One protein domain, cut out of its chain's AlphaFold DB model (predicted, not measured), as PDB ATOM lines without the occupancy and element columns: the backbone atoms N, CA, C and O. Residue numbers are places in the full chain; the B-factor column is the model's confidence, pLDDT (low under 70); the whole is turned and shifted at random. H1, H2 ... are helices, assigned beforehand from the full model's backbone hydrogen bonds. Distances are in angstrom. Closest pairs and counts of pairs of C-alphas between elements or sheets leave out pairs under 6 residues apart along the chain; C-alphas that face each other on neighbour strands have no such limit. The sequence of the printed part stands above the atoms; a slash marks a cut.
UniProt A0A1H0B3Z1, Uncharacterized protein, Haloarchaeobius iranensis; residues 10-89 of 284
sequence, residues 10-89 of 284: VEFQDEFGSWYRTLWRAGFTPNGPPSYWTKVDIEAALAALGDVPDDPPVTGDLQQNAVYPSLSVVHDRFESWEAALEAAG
ATOM      1  N   VAL A  10      51.557  -7.154   0.279       65.50
ATOM      2  CA  VAL A  10      51.251  -8.545  -0.084       65.50
ATOM      3  C   VAL A  10      52.045  -9.527   0.776       65.50
ATOM      4  O   VAL A  10      51.443 -10.412   1.362       65.50
ATOM      5  N   GLU A  11      53.359  -9.344   0.932       71.44
ATOM      6  CA  GLU A  11      54.182 -10.197   1.810       71.44
ATOM      7  C   GLU A  11      53.732 -10.103   3.274       71.44
ATOM      8  O   GLU A  11      53.659 -11.106   3.975       71.44
ATOM      9  N   PHE A  12      53.347  -8.907   3.720       69.19
ATOM     10  CA  PHE A  12      52.804  -8.687   5.054       69.19
ATOM     11  C   PHE A  12      51.430  -9.355   5.240       69.19
ATOM     12  O   PHE A  12      51.157  -9.922   6.297       69.19
ATOM     13  N   GLN A  13      50.557  -9.299   4.229       63.50
ATOM     14  CA  GLN A  13      49.268 -10.000   4.238       63.50
ATOM     15  C   GLN A  13      49.440 -11.524   4.183       63.50
ATOM     16  O   GLN A  13      48.729 -12.226   4.895       63.50
ATOM     17  N   ASP A  14      50.395 -12.036   3.411       65.06
ATOM     18  CA  ASP A  14      50.680 -13.472   3.327       65.06
ATOM     19  C   ASP A  14      51.297 -14.012   4.630       65.06
ATOM     20  O   ASP A  14      50.987 -15.129   5.043       65.06
ATOM     21  N   GLU A  15      52.141 -13.226   5.309       66.75
ATOM     22  CA  GLU A  15      52.827 -13.650   6.538       66.75
ATOM     23  C   GLU A  15      51.979 -13.445   7.806       66.75
ATOM     24  O   GLU A  15      51.936 -14.310   8.684       66.75
ATOM     25  N   PHE A  16      51.272 -12.317   7.913       62.12
ATOM     26  CA  PHE A  16      50.554 -11.927   9.135       62.12
ATOM     27  C   PHE A  16      49.029 -11.908   8.982       62.12
ATOM     28  O   PHE A  16      48.308 -11.739   9.972       62.12
ATOM     29  N   GLY A  17      48.513 -12.092   7.766       71.81
ATOM     30  CA  GLY A  17      47.091 -12.008   7.436       71.81
ATOM     31  C   GLY A  17      46.598 -10.563   7.364       71.81
ATOM     32  O   GLY A  17      46.121 -10.104   6.328       71.81
ATOM     33  N   SER A  18      46.720  -9.827   8.473       74.88
ATOM     34  CA  SER A  18      46.219  -8.460   8.602       74.88
ATOM     35  C   SER A  18      47.031  -7.609   9.584       74.88
ATOM     36  O   SER A  18      47.533  -8.088  10.599       74.88
ATOM     37  N   TRP A  19      47.079  -6.299   9.316       74.19
ATOM     38  CA  TRP A  19      47.693  -5.306  10.207       74.19
ATOM     39  C   TRP A  19      47.023  -5.260  11.584       74.19
ATOM     40  O   TRP A  19      47.693  -5.124  12.606       74.19
ATOM     41  N   TYR A  20      45.705  -5.431  11.616       75.12
ATOM     42  CA  TYR A  20      44.911  -5.445  12.838       75.12
ATOM     43  C   TYR A  20      45.192  -6.691  13.675       75.12
ATOM     44  O   TYR A  20      45.415  -6.586  14.881       75.12
ATOM     45  N   ARG A  21      45.307  -7.856  13.025       75.06
ATOM     46  CA  ARG A  21      45.724  -9.101  13.679       75.06
ATOM     47  C   ARG A  21      47.097  -8.970  14.333       75.06
ATOM     48  O   ARG A  21      47.287  -9.458  15.447       75.06
ATOM     49  N   THR A  22      48.035  -8.288  13.679       78.44
ATOM     50  CA  THR A  22      49.365  -8.025  14.240       78.44
ATOM     51  C   THR A  22      49.305  -7.099  15.452       78.44
ATOM     52  O   THR A  22      49.937  -7.396  16.463       78.44
ATOM     53  N   LEU A  23      48.529  -6.011  15.384       78.94
ATOM     54  CA  LEU A  23      48.375  -5.073  16.500       78.94
ATOM     55  C   LEU A  23      47.785  -5.748  17.740       78.94
ATOM     56  O   LEU A  23      48.388  -5.672  18.810       78.94
ATOM     57  N   TRP A  24      46.675  -6.473  17.591       76.38
ATOM     58  CA  TRP A  24      46.035  -7.150  18.718       76.38
ATOM     59  C   TRP A  24      46.903  -8.259  19.316       76.38
ATOM     60  O   TRP A  24      47.040  -8.324  20.534       76.38
ATOM     61  N   ARG A  25      47.589  -9.069  18.492       72.62
ATOM     62  CA  ARG A  25      48.559 -10.061  19.000       72.62
ATOM     63  C   ARG A  25      49.727  -9.428  19.750       72.62
ATOM     64  O   ARG A  25      50.284 -10.051  20.648       72.62
ATOM     65  N   ALA A  26      50.113  -8.214  19.372       77.19
ATOM     66  CA  ALA A  26      51.151  -7.450  20.050       77.19
ATOM     67  C   ALA A  26      50.631  -6.678  21.282       77.19
ATOM     68  O   ALA A  26      51.412  -5.979  21.924       77.19
ATOM     69  N   GLY A  27      49.343  -6.810  21.627       74.56
ATOM     70  CA  GLY A  27      48.719  -6.146  22.774       74.56
ATOM     71  C   GLY A  27      48.402  -4.666  22.547       74.56
ATOM     72  O   GLY A  27      48.221  -3.925  23.511       74.56
ATOM     73  N   PHE A  28      48.358  -4.211  21.292       76.00
ATOM     74  CA  PHE A  28      48.029  -2.833  20.939       76.00
ATOM     75  C   PHE A  28      46.611  -2.725  20.387       76.00
ATOM     76  O   PHE A  28      46.221  -3.458  19.478       76.00
ATOM     77  N   THR A  29      45.866  -1.739  20.881       73.31
ATOM     78  CA  THR A  29      44.559  -1.382  20.327       73.31
ATOM     79  C   THR A  29      44.744  -0.475  19.103       73.31
ATOM     80  O   THR A  29      45.430   0.547  19.202       73.31
ATOM     81  N   PRO A  30      44.146  -0.806  17.947       76.38
ATOM     82  CA  PRO A  30      44.140   0.073  16.782       76.38
ATOM     83  C   PRO A  30      43.463   1.422  17.076       76.38
ATOM     84  O   PRO A  30      42.537   1.506  17.876       76.38
ATOM     85  N   ASN A  31      43.871   2.480  16.367       75.19
ATOM     86  CA  ASN A  31      43.305   3.831  16.528       75.19
ATOM     87  C   ASN A  31      41.890   4.005  15.932       75.19
ATOM     88  O   ASN A  31      41.320   5.091  16.005       75.19
ATOM     89  N   GLY A  32      41.340   2.969  15.305       76.00
ATOM     90  CA  GLY A  32      40.025   2.959  14.673       76.00
ATOM     91  C   GLY A  32      39.812   1.650  13.914       76.00
ATOM     92  O   GLY A  32      40.780   0.912  13.747       76.00
ATOM     93  N   PRO A  33      38.582   1.338  13.477       78.44
ATOM     94  CA  PRO A  33      38.287   0.098  12.766       78.44
ATOM     95  C   PRO A  33      38.858   0.102  11.332       78.44
ATOM     96  O   PRO A  33      39.034   1.172  10.734       78.44
ATOM     97  N   PRO A  34      39.120  -1.077  10.735       77.81
ATOM     98  CA  PRO A  34      39.481  -1.178   9.328       77.81
ATOM     99  C   PRO A  34      38.343  -0.673   8.433       77.81
ATOM    100  O   PRO A  34      37.163  -0.794   8.761       77.81
ATOM    101  N   SER A  35      38.690  -0.164   7.246       74.12
ATOM    102  CA  SER A  35      37.698   0.198   6.222       74.12
ATOM    103  C   SER A  35      36.948  -1.016   5.664       74.12
ATOM    104  O   SER A  35      35.861  -0.872   5.111       74.12
ATOM    105  N   TYR A  36      37.534  -2.207   5.800       78.56
ATOM    106  CA  TYR A  36      36.945  -3.479   5.425       78.56
ATOM    107  C   TYR A  36      37.424  -4.559   6.392       78.56
ATOM    108  O   TYR A  36      38.621  -4.811   6.497       78.56
ATOM    109  N   TRP A  37      36.486  -5.211   7.070       83.94
ATOM    110  CA  TRP A  37      36.769  -6.375   7.906       83.94
ATOM    111  C   TRP A  37      36.993  -7.597   7.030       83.94
ATOM    112  O   TRP A  37      36.167  -7.846   6.164       83.94
ATOM    113  N   THR A  38      38.057  -8.372   7.213       86.62
ATOM    114  CA  THR A  38      38.208  -9.733   6.659       86.62
ATOM    115  C   THR A  38      37.828 -10.784   7.709       86.62
ATOM    116  O   THR A  38      37.707 -10.458   8.888       86.62
ATOM    117  N   LYS A  39      37.661 -12.059   7.316       85.19
ATOM    118  CA  LYS A  39      37.467 -13.153   8.292       85.19
ATOM    119  C   LYS A  39      38.609 -13.196   9.318       85.19
ATOM    120  O   LYS A  39      38.362 -13.218  10.514       85.19
ATOM    121  N   VAL A  40      39.843 -13.054   8.837       84.62
ATOM    122  CA  VAL A  40      41.068 -13.029   9.650       84.62
ATOM    123  C   VAL A  40      41.106 -11.846  10.629       84.62
ATOM    124  O   VAL A  40      41.617 -11.994  11.739       84.62
ATOM    125  N   ASP A  41      40.577 -10.681  10.238       84.88
ATOM    126  CA  ASP A  41      40.453  -9.520  11.133       84.88
ATOM    127  C   ASP A  41      39.458  -9.782  12.258       84.88
ATOM    128  O   ASP A  41      39.742  -9.474  13.411       84.88
ATOM    129  N   ILE A  42      38.296 -10.341  11.917       87.44
ATOM    130  CA  ILE A  42      37.224 -10.641  12.869       87.44
ATOM    131  C   ILE A  42      37.695 -11.710  13.859       87.44
ATOM    132  O   ILE A  42      37.565 -11.510  15.058       87.44
ATOM    133  N   GLU A  43      38.327 -12.787  13.387       87.62
ATOM    134  CA  GLU A  43      38.937 -13.812  14.249       87.62
ATOM    135  C   GLU A  43      39.927 -13.198  15.244       87.62
ATOM    136  O   GLU A  43      39.894 -13.502  16.434       87.62
ATOM    137  N   ALA A  44      40.800 -12.303  14.772       82.94
ATOM    138  CA  ALA A  44      41.784 -11.651  15.628       82.94
ATOM    139  C   ALA A  44      41.151 -10.667  16.623       82.94
ATOM    140  O   ALA A  44      41.624 -10.566  17.751       82.94
ATOM    141  N   ALA A  45      40.091  -9.968  16.217       84.62
ATOM    142  CA  ALA A  45      39.291  -9.113  17.085       84.62
ATOM    143  C   ALA A  45      38.629  -9.921  18.211       84.62
ATOM    144  O   ALA A  45      38.733  -9.545  19.374       84.62
ATOM    145  N   LEU A  46      37.997 -11.049  17.879       85.06
ATOM    146  CA  LEU A  46      37.374 -11.936  18.862       85.06
ATOM    147  C   LEU A  46      38.414 -12.550  19.800       85.06
ATOM    148  O   LEU A  46      38.209 -12.572  21.009       85.06
ATOM    149  N   ALA A  47      39.561 -12.980  19.272       82.12
ATOM    150  CA  ALA A  47      40.683 -13.477  20.070       82.12
ATOM    151  C   ALA A  47      41.286 -12.413  21.010       82.12
ATOM    152  O   ALA A  47      41.905 -12.767  22.005       82.12
ATOM    153  N   ALA A  48      41.138 -11.123  20.695       79.50
ATOM    154  CA  ALA A  48      41.604 -10.024  21.541       79.50
ATOM    155  C   ALA A  48      40.618  -9.651  22.661       79.50
ATOM    156  O   ALA A  48      41.019  -8.993  23.619       79.50
ATOM    157  N   LEU A  49      39.340 -10.017  22.514       76.44
ATOM    158  CA  LEU A  49      38.289  -9.734  23.494       76.44
ATOM    159  C   LEU A  49      38.176 -10.805  24.582       76.44
ATOM    160  O   LEU A  49      37.837 -10.465  25.710       76.44
ATOM    161  N   GLY A  50      38.447 -12.071  24.260       69.06
ATOM    162  CA  GLY A  50      38.482 -13.143  25.254       69.06
ATOM    163  C   GLY A  50      39.870 -13.288  25.876       69.06
ATOM    164  O   GLY A  50      40.886 -13.244  25.186       69.06
ATOM    165  N   ASP A  51      39.913 -13.470  27.195       63.28
ATOM    166  CA  ASP A  51      41.164 -13.625  27.951       63.28
ATOM    167  C   ASP A  51      41.773 -15.033  27.794       63.28
ATOM    168  O   ASP A  51      42.994 -15.206  27.860       63.28
ATOM    169  N   VAL A  52      40.934 -16.060  27.605       60.19
ATOM    170  CA  VAL A  52      41.334 -17.473  27.496       60.19
ATOM    171  C   VAL A  52      40.397 -18.255  26.560       60.19
ATOM    172  O   VAL A  52      39.222 -17.908  26.468       60.19
ATOM    173  N   PRO A  53      40.858 -19.344  25.905       62.59
ATOM    174  CA  PRO A  53      40.034 -20.142  24.980       62.59
ATOM    175  C   PRO A  53      38.731 -20.719  25.565       62.59
ATOM    176  O   PRO A  53      37.824 -21.044  24.803       62.59
ATOM    177  N   ASP A  54      38.642 -20.833  26.896       63.81
ATOM    178  CA  ASP A  54      37.486 -21.368  27.630       63.81
ATOM    179  C   ASP A  54      36.475 -20.289  28.080       63.81
ATOM    180  O   ASP A  54      35.450 -20.624  28.680       63.81
ATOM    181  N   ASP A  55      36.760 -19.006  27.831       67.38
ATOM    182  CA  ASP A  55      35.911 -17.865  28.205       67.38
ATOM    183  C   ASP A  55      35.688 -16.964  26.976       67.38
ATOM    184  O   ASP A  55      36.392 -15.964  26.789       67.38
ATOM    185  N   PRO A  56      34.790 -17.373  26.056       71.88
ATOM    186  CA  PRO A  56      34.573 -16.652  24.812       71.88
ATOM    187  C   PRO A  56      33.917 -15.289  25.070       71.88
ATOM    188  O   PRO A  56      33.065 -15.174  25.955       71.88
ATOM    189  N   PRO A  57      34.239 -14.266  24.257       75.69
ATOM    190  CA  PRO A  57      33.555 -12.984  24.339       75.69
ATOM    191  C   PRO A  57      32.065 -13.132  24.008       75.69
ATOM    192  O   PRO A  57      31.653 -14.027  23.262       75.69
ATOM    193  N   VAL A  58      31.249 -12.219  24.532       74.06
ATOM    194  CA  VAL A  58      29.822 -12.100  24.201       74.06
ATOM    195  C   VAL A  58      29.598 -10.985  23.181       74.06
ATOM    196  O   VAL A  58      30.411 -10.071  23.046       74.06
ATOM    197  N   THR A  59      28.479 -11.009  22.450       69.25
ATOM    198  CA  THR A  59      28.258 -10.012  21.381       69.25
ATOM    199  C   THR A  59      28.186  -8.570  21.917       69.25
ATOM    200  O   THR A  59      28.569  -7.628  21.222       69.25
ATOM    201  N   GLY A  60      27.785  -8.389  23.184       64.56
ATOM    202  CA  GLY A  60      27.816  -7.101  23.883       64.56
ATOM    203  C   GLY A  60      29.224  -6.515  24.084       64.56
ATOM    204  O   GLY A  60      29.359  -5.297  24.226       64.56
ATOM    205  N   ASP A  61      30.279  -7.334  24.041       72.31
ATOM    206  CA  ASP A  61      31.667  -6.867  24.159       72.31
ATOM    207  C   ASP A  61      32.120  -6.109  22.903       72.31
ATOM    208  O   ASP A  61      32.892  -5.152  22.989       72.31
ATOM    209  N   LEU A  62      31.566  -6.461  21.734       73.69
ATOM    210  CA  LEU A  62      31.815  -5.752  20.477       73.69
ATOM    211  C   LEU A  62      31.235  -4.334  20.486       73.69
ATOM    212  O   LEU A  62      31.856  -3.393  19.997       73.69
ATOM    213  N   GLN A  63      30.031  -4.166  21.041       62.56
ATOM    214  CA  GLN A  63      29.309  -2.890  20.994       62.56
ATOM    215  C   GLN A  63      29.923  -1.821  21.897       62.56
ATOM    216  O   GLN A  63      29.812  -0.628  21.612       62.56
ATOM    217  N   GLN A  64      30.591  -2.235  22.973       61.34
ATOM    218  CA  GLN A  64      31.209  -1.319  23.928       61.34
ATOM    219  C   GLN A  64      32.474  -0.641  23.380       61.34
ATOM    220  O   GLN A  64      32.993   0.281  24.012       61.34
ATOM    221  N   ASN A  65      32.980  -1.053  22.210       64.69
ATOM    222  CA  ASN A  65      34.222  -0.519  21.675       64.69
ATOM    223  C   ASN A  65      34.207  -0.405  20.139       64.69
ATOM    224  O   ASN A  65      34.271  -1.385  19.405       64.69
ATOM    225  N   ALA A  66      34.202   0.844  19.657       64.88
ATOM    226  CA  ALA A  66      34.088   1.218  18.243       64.88
ATOM    227  C   ALA A  66      35.235   0.728  17.331       64.88
ATOM    228  O   ALA A  66      35.196   0.953  16.121       64.88
ATOM    229  N   VAL A  67      36.274   0.108  17.897       77.69
ATOM    230  CA  VAL A  67      37.405  -0.471  17.158       77.69
ATOM    231  C   VAL A  67      37.112  -1.910  16.696       77.69
ATOM    232  O   VAL A  67      37.796  -2.409  15.803       77.69
ATOM    233  N   TYR A  68      36.086  -2.560  17.252       80.25
ATOM    234  CA  TYR A  68      35.689  -3.938  16.948       80.25
ATOM    235  C   TYR A  68      34.591  -4.022  15.871       80.25
ATOM    236  O   TYR A  68      33.927  -3.017  15.589       80.25
ATOM    237  N   PRO A  69      34.416  -5.184  15.201       79.62
ATOM    238  CA  PRO A  69      33.395  -5.324  14.166       79.62
ATOM    239  C   PRO A  69      31.995  -5.242  14.780       79.62
ATOM    240  O   PRO A  69      31.779  -5.676  15.908       79.62
ATOM    241  N   SER A  70      31.020  -4.731  14.025       79.31
ATOM    242  CA  SER A  70      29.615  -4.879  14.414       79.31
ATOM    243  C   SER A  70      29.170  -6.336  14.270       79.31
ATOM    244  O   SER A  70      29.706  -7.068  13.436       79.31
ATOM    245  N   LEU A  71      28.149  -6.745  15.026       77.62
ATOM    246  CA  LEU A  71      27.628  -8.113  14.966       77.62
ATOM    247  C   LEU A  71      27.098  -8.472  13.565       77.62
ATOM    248  O   LEU A  71      27.453  -9.519  13.036       77.62
ATOM    249  N   SER A  72      26.397  -7.554  12.894       73.50
ATOM    250  CA  SER A  72      26.043  -7.703  11.472       73.50
ATOM    251  C   SER A  72      27.247  -7.995  10.557       73.50
ATOM    252  O   SER A  72      27.152  -8.855   9.687       73.50
ATOM    253  N   VAL A  73      28.405  -7.351  10.767       83.19
ATOM    254  CA  VAL A  73      29.615  -7.647   9.975       83.19
ATOM    255  C   VAL A  73      30.150  -9.045  10.287       83.19
ATOM    256  O   VAL A  73      30.713  -9.689   9.405       83.19
ATOM    257  N   VAL A  74      29.978  -9.534  11.516       84.06
ATOM    258  CA  VAL A  74      30.332 -10.910  11.882       84.06
ATOM    259  C   VAL A  74      29.408 -11.908  11.180       84.06
ATOM    260  O   VAL A  74      29.918 -12.792  10.488       84.06
ATOM    261  N   HIS A  75      28.085 -11.721  11.253       79.12
ATOM    262  CA  HIS A  75      27.107 -12.573  10.562       79.12
ATOM    263  C   HIS A  75      27.321 -12.603   9.046       79.12
ATOM    264  O   HIS A  75      27.387 -13.683   8.464       79.12
ATOM    265  N   ASP A  76      27.549 -11.453   8.406       79.62
ATOM    266  CA  ASP A  76      27.793 -11.380   6.957       79.62
ATOM    267  C   ASP A  76      28.995 -12.231   6.505       79.62
ATOM    268  O   ASP A  76      29.103 -12.604   5.334       79.62
ATOM    269  N   ARG A  77      29.954 -12.500   7.404       87.56
ATOM    270  CA  ARG A  77      31.190 -13.228   7.076       87.56
ATOM    271  C   ARG A  77      31.213 -14.657   7.572       87.56
ATOM    272  O   ARG A  77      31.804 -15.498   6.891       87.56
ATOM    273  N   PHE A  78      30.639 -14.925   8.731       83.00
ATOM    274  CA  PHE A  78      30.699 -16.230   9.382       83.00
ATOM    275  C   PHE A  78      29.364 -16.958   9.399       83.00
ATOM    276  O   PHE A  78      29.343 -18.106   9.815       83.00
ATOM    277  N   GLU A  79      28.297 -16.338   8.893       76.38
ATOM    278  CA  GLU A  79      26.916 -16.838   8.907       76.38
ATOM    279  C   GLU A  79      26.306 -16.821  10.321       76.38
ATOM    280  O   GLU A  79      25.177 -16.357  10.478       76.38
ATOM    281  N   SER A  80      27.076 -17.171  11.359       79.62
ATOM    282  CA  SER A  80      26.693 -17.019  12.768       79.62
ATOM    283  C   SER A  80      27.812 -16.509  13.679       79.62
ATOM    284  O   SER A  80      28.999 -16.511  13.329       79.62
ATOM    285  N   TRP A  81      27.419 -16.071  14.878       81.56
ATOM    286  CA  TRP A  81      28.338 -15.700  15.953       81.56
ATOM    287  C   TRP A  81      29.168 -16.899  16.423       81.56
ATOM    288  O   TRP A  81      30.383 -16.805  16.590       81.56
ATOM    289  N   GLU A  82      28.520 -18.050  16.577       79.50
ATOM    290  CA  GLU A  82      29.124 -19.307  16.997       79.50
ATOM    291  C   GLU A  82      30.188 -19.764  15.993       79.50
ATOM    292  O   GLU A  82      31.300 -20.106  16.391       79.50
ATOM    293  N   ALA A  83      29.905 -19.667  14.689       82.44
ATOM    294  CA  ALA A  83      30.876 -19.973  13.643       82.44
ATOM    295  C   ALA A  83      32.091 -19.026  13.673       82.44
ATOM    296  O   ALA A  83      33.212 -19.439  13.367       82.44
ATOM    297  N   ALA A  84      31.892 -17.762  14.060       87.00
ATOM    298  CA  ALA A  84      32.984 -16.809  14.232       87.00
ATOM    299  C   ALA A  84      33.849 -17.130  15.462       87.00
ATOM    300  O   ALA A  84      35.075 -17.051  15.379       87.00
ATOM    301  N   LEU A  85      33.235 -17.532  16.581       84.12
ATOM    302  CA  LEU A  85      33.946 -17.969  17.785       84.12
ATOM    303  C   LEU A  85      34.750 -19.256  17.544       84.12
ATOM    304  O   LEU A  85      35.921 -19.316  17.921       84.12
ATOM    305  N   GLU A  86      34.163 -20.244  16.863       82.75
ATOM    306  CA  GLU A  86      34.855 -21.482  16.478       82.75
ATOM    307  C   GLU A  86      36.063 -21.192  15.582       82.75
ATOM    308  O   GLU A  86      37.160 -21.701  15.816       82.75
ATOM    309  N   ALA A  87      35.892 -20.321  14.582       84.81
ATOM    310  CA  ALA A  87      36.987 -19.904  13.709       84.81
ATOM    311  C   ALA A  87      38.087 -19.133  14.462       84.81
ATOM    312  O   ALA A  87      39.267 -19.261  14.129       84.81
ATOM    313  N   ALA A  88      37.722 -18.373  15.499       84.56
ATOM    314  CA  ALA A  88      38.661 -17.668  16.370       84.56
ATOM    315  C   ALA A  88      39.397 -18.594  17.362       84.56
ATOM    316  O   ALA A  88      40.302 -18.139  18.063       84.56
ATOM    317  N   GLY A  89      39.074 -19.891  17.387       78.50
ATOM    318  CA  GLY A  89      39.740 -20.886  18.226       78.50
ATOM    319  C   GLY A  89      39.196 -20.971  19.648       78.50
ATOM    320  O   GLY A  89      39.846 -21.580  20.498       78.50
TER     321      GLY A  89
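This is residues 10 to 89 of the 284 residues of an uncharacterized protein of Haloarchaeobius iranensis (UniProt A0A1H0B3Z1). A small helical domain is built round its longest helix, H3, which runs through the middle, with H2 side by side with it on one side and, on the other, H5 and H6, which are joined by a tight link and make a corner. H6 stands about perpendicular to H3, with its last residue, Ala 87, close to Glu 43 of H3, while H4 lies near H3 and H5, and H1 lies at the far end beyond H2, touching no helix. A long link, residues 26 to 38, loops from the end of H2 back to the beginning of H3. The printed part has 80 residues with six named helices, H1 to H6 in chain order, and no named strand; the class is all helix. It is compact, with a radius of gyration of the C-alphas of 11.8 A and spans of 32 by 24 by 23 A.

H3, residues 39 to 49, is 15.6 A from first to last C-alpha, beginning at C-alpha 39 (37.467, -13.153, 8.292). H2 is residues 19 to 25, 10.0 A, and H1 is residues 10 to 16, 9.8 A, beginning at C-alpha 10 (51.251, -8.545, -0.084). H4 is residues 59 to 63. H5 is residues 71 to 78, 10.3 A. H6 is residues 81 to 87, 9.9 A, ending at C-alpha 87 (36.987, -19.904, 13.709).

H3 is the hub, touching H2, H5 and H6. H2 and H3 touch, their closest C-alphas those of Arg 21 and Ala 44 at 5.1 A, at a shallow tilt of 29 degrees, the same way. H3 and H6 touch at Glu 43 and Ala 87, closest C-alphas 6.4 A apart, about perpendicular at 82 degrees. H3 and H5 only just touch, with 3 pairs of C-alphas within 8 A, the closest those of Lys 39 and Arg 77 at 6.4 A, at a steep tilt of 51 degrees, opposite ways. The helix packing is only just mostly crossed, with 1 of 3 pairs at a shallow tilt. H5 and H6 touch only at the corner, the closest C-alphas being those of Phe 78 and Ala 84, 5.4 A apart. H4 is close to H3 but not clearly touching, with the C-alphas of Leu 49 and Asp 61 7.2 A apart. H1 and H2 are close but not clearly touching, at 6.5 A between the C-alphas of Phe 16 and Thr 22. H1 is apart from H3, H4, H5 and H6. In H1, H2, H3 and H6 every O i to N i+4 pair is within hydrogen-bond range; in H5 3 of 4 are, and in H4 0 of 1, with 2 of 2 O i to N i+3 pairs within range.

The C-alphas farthest apart are those of Glu 11 and Gly 60, 34.5 A. The printed part has no cut, and the long link is H2 to H3. Mean pLDDT of the printed part is 76.0; 18 residues are under 70: residue 10, residues 12 to 16, 50 to 55, 59 to 60 and 63 to 66.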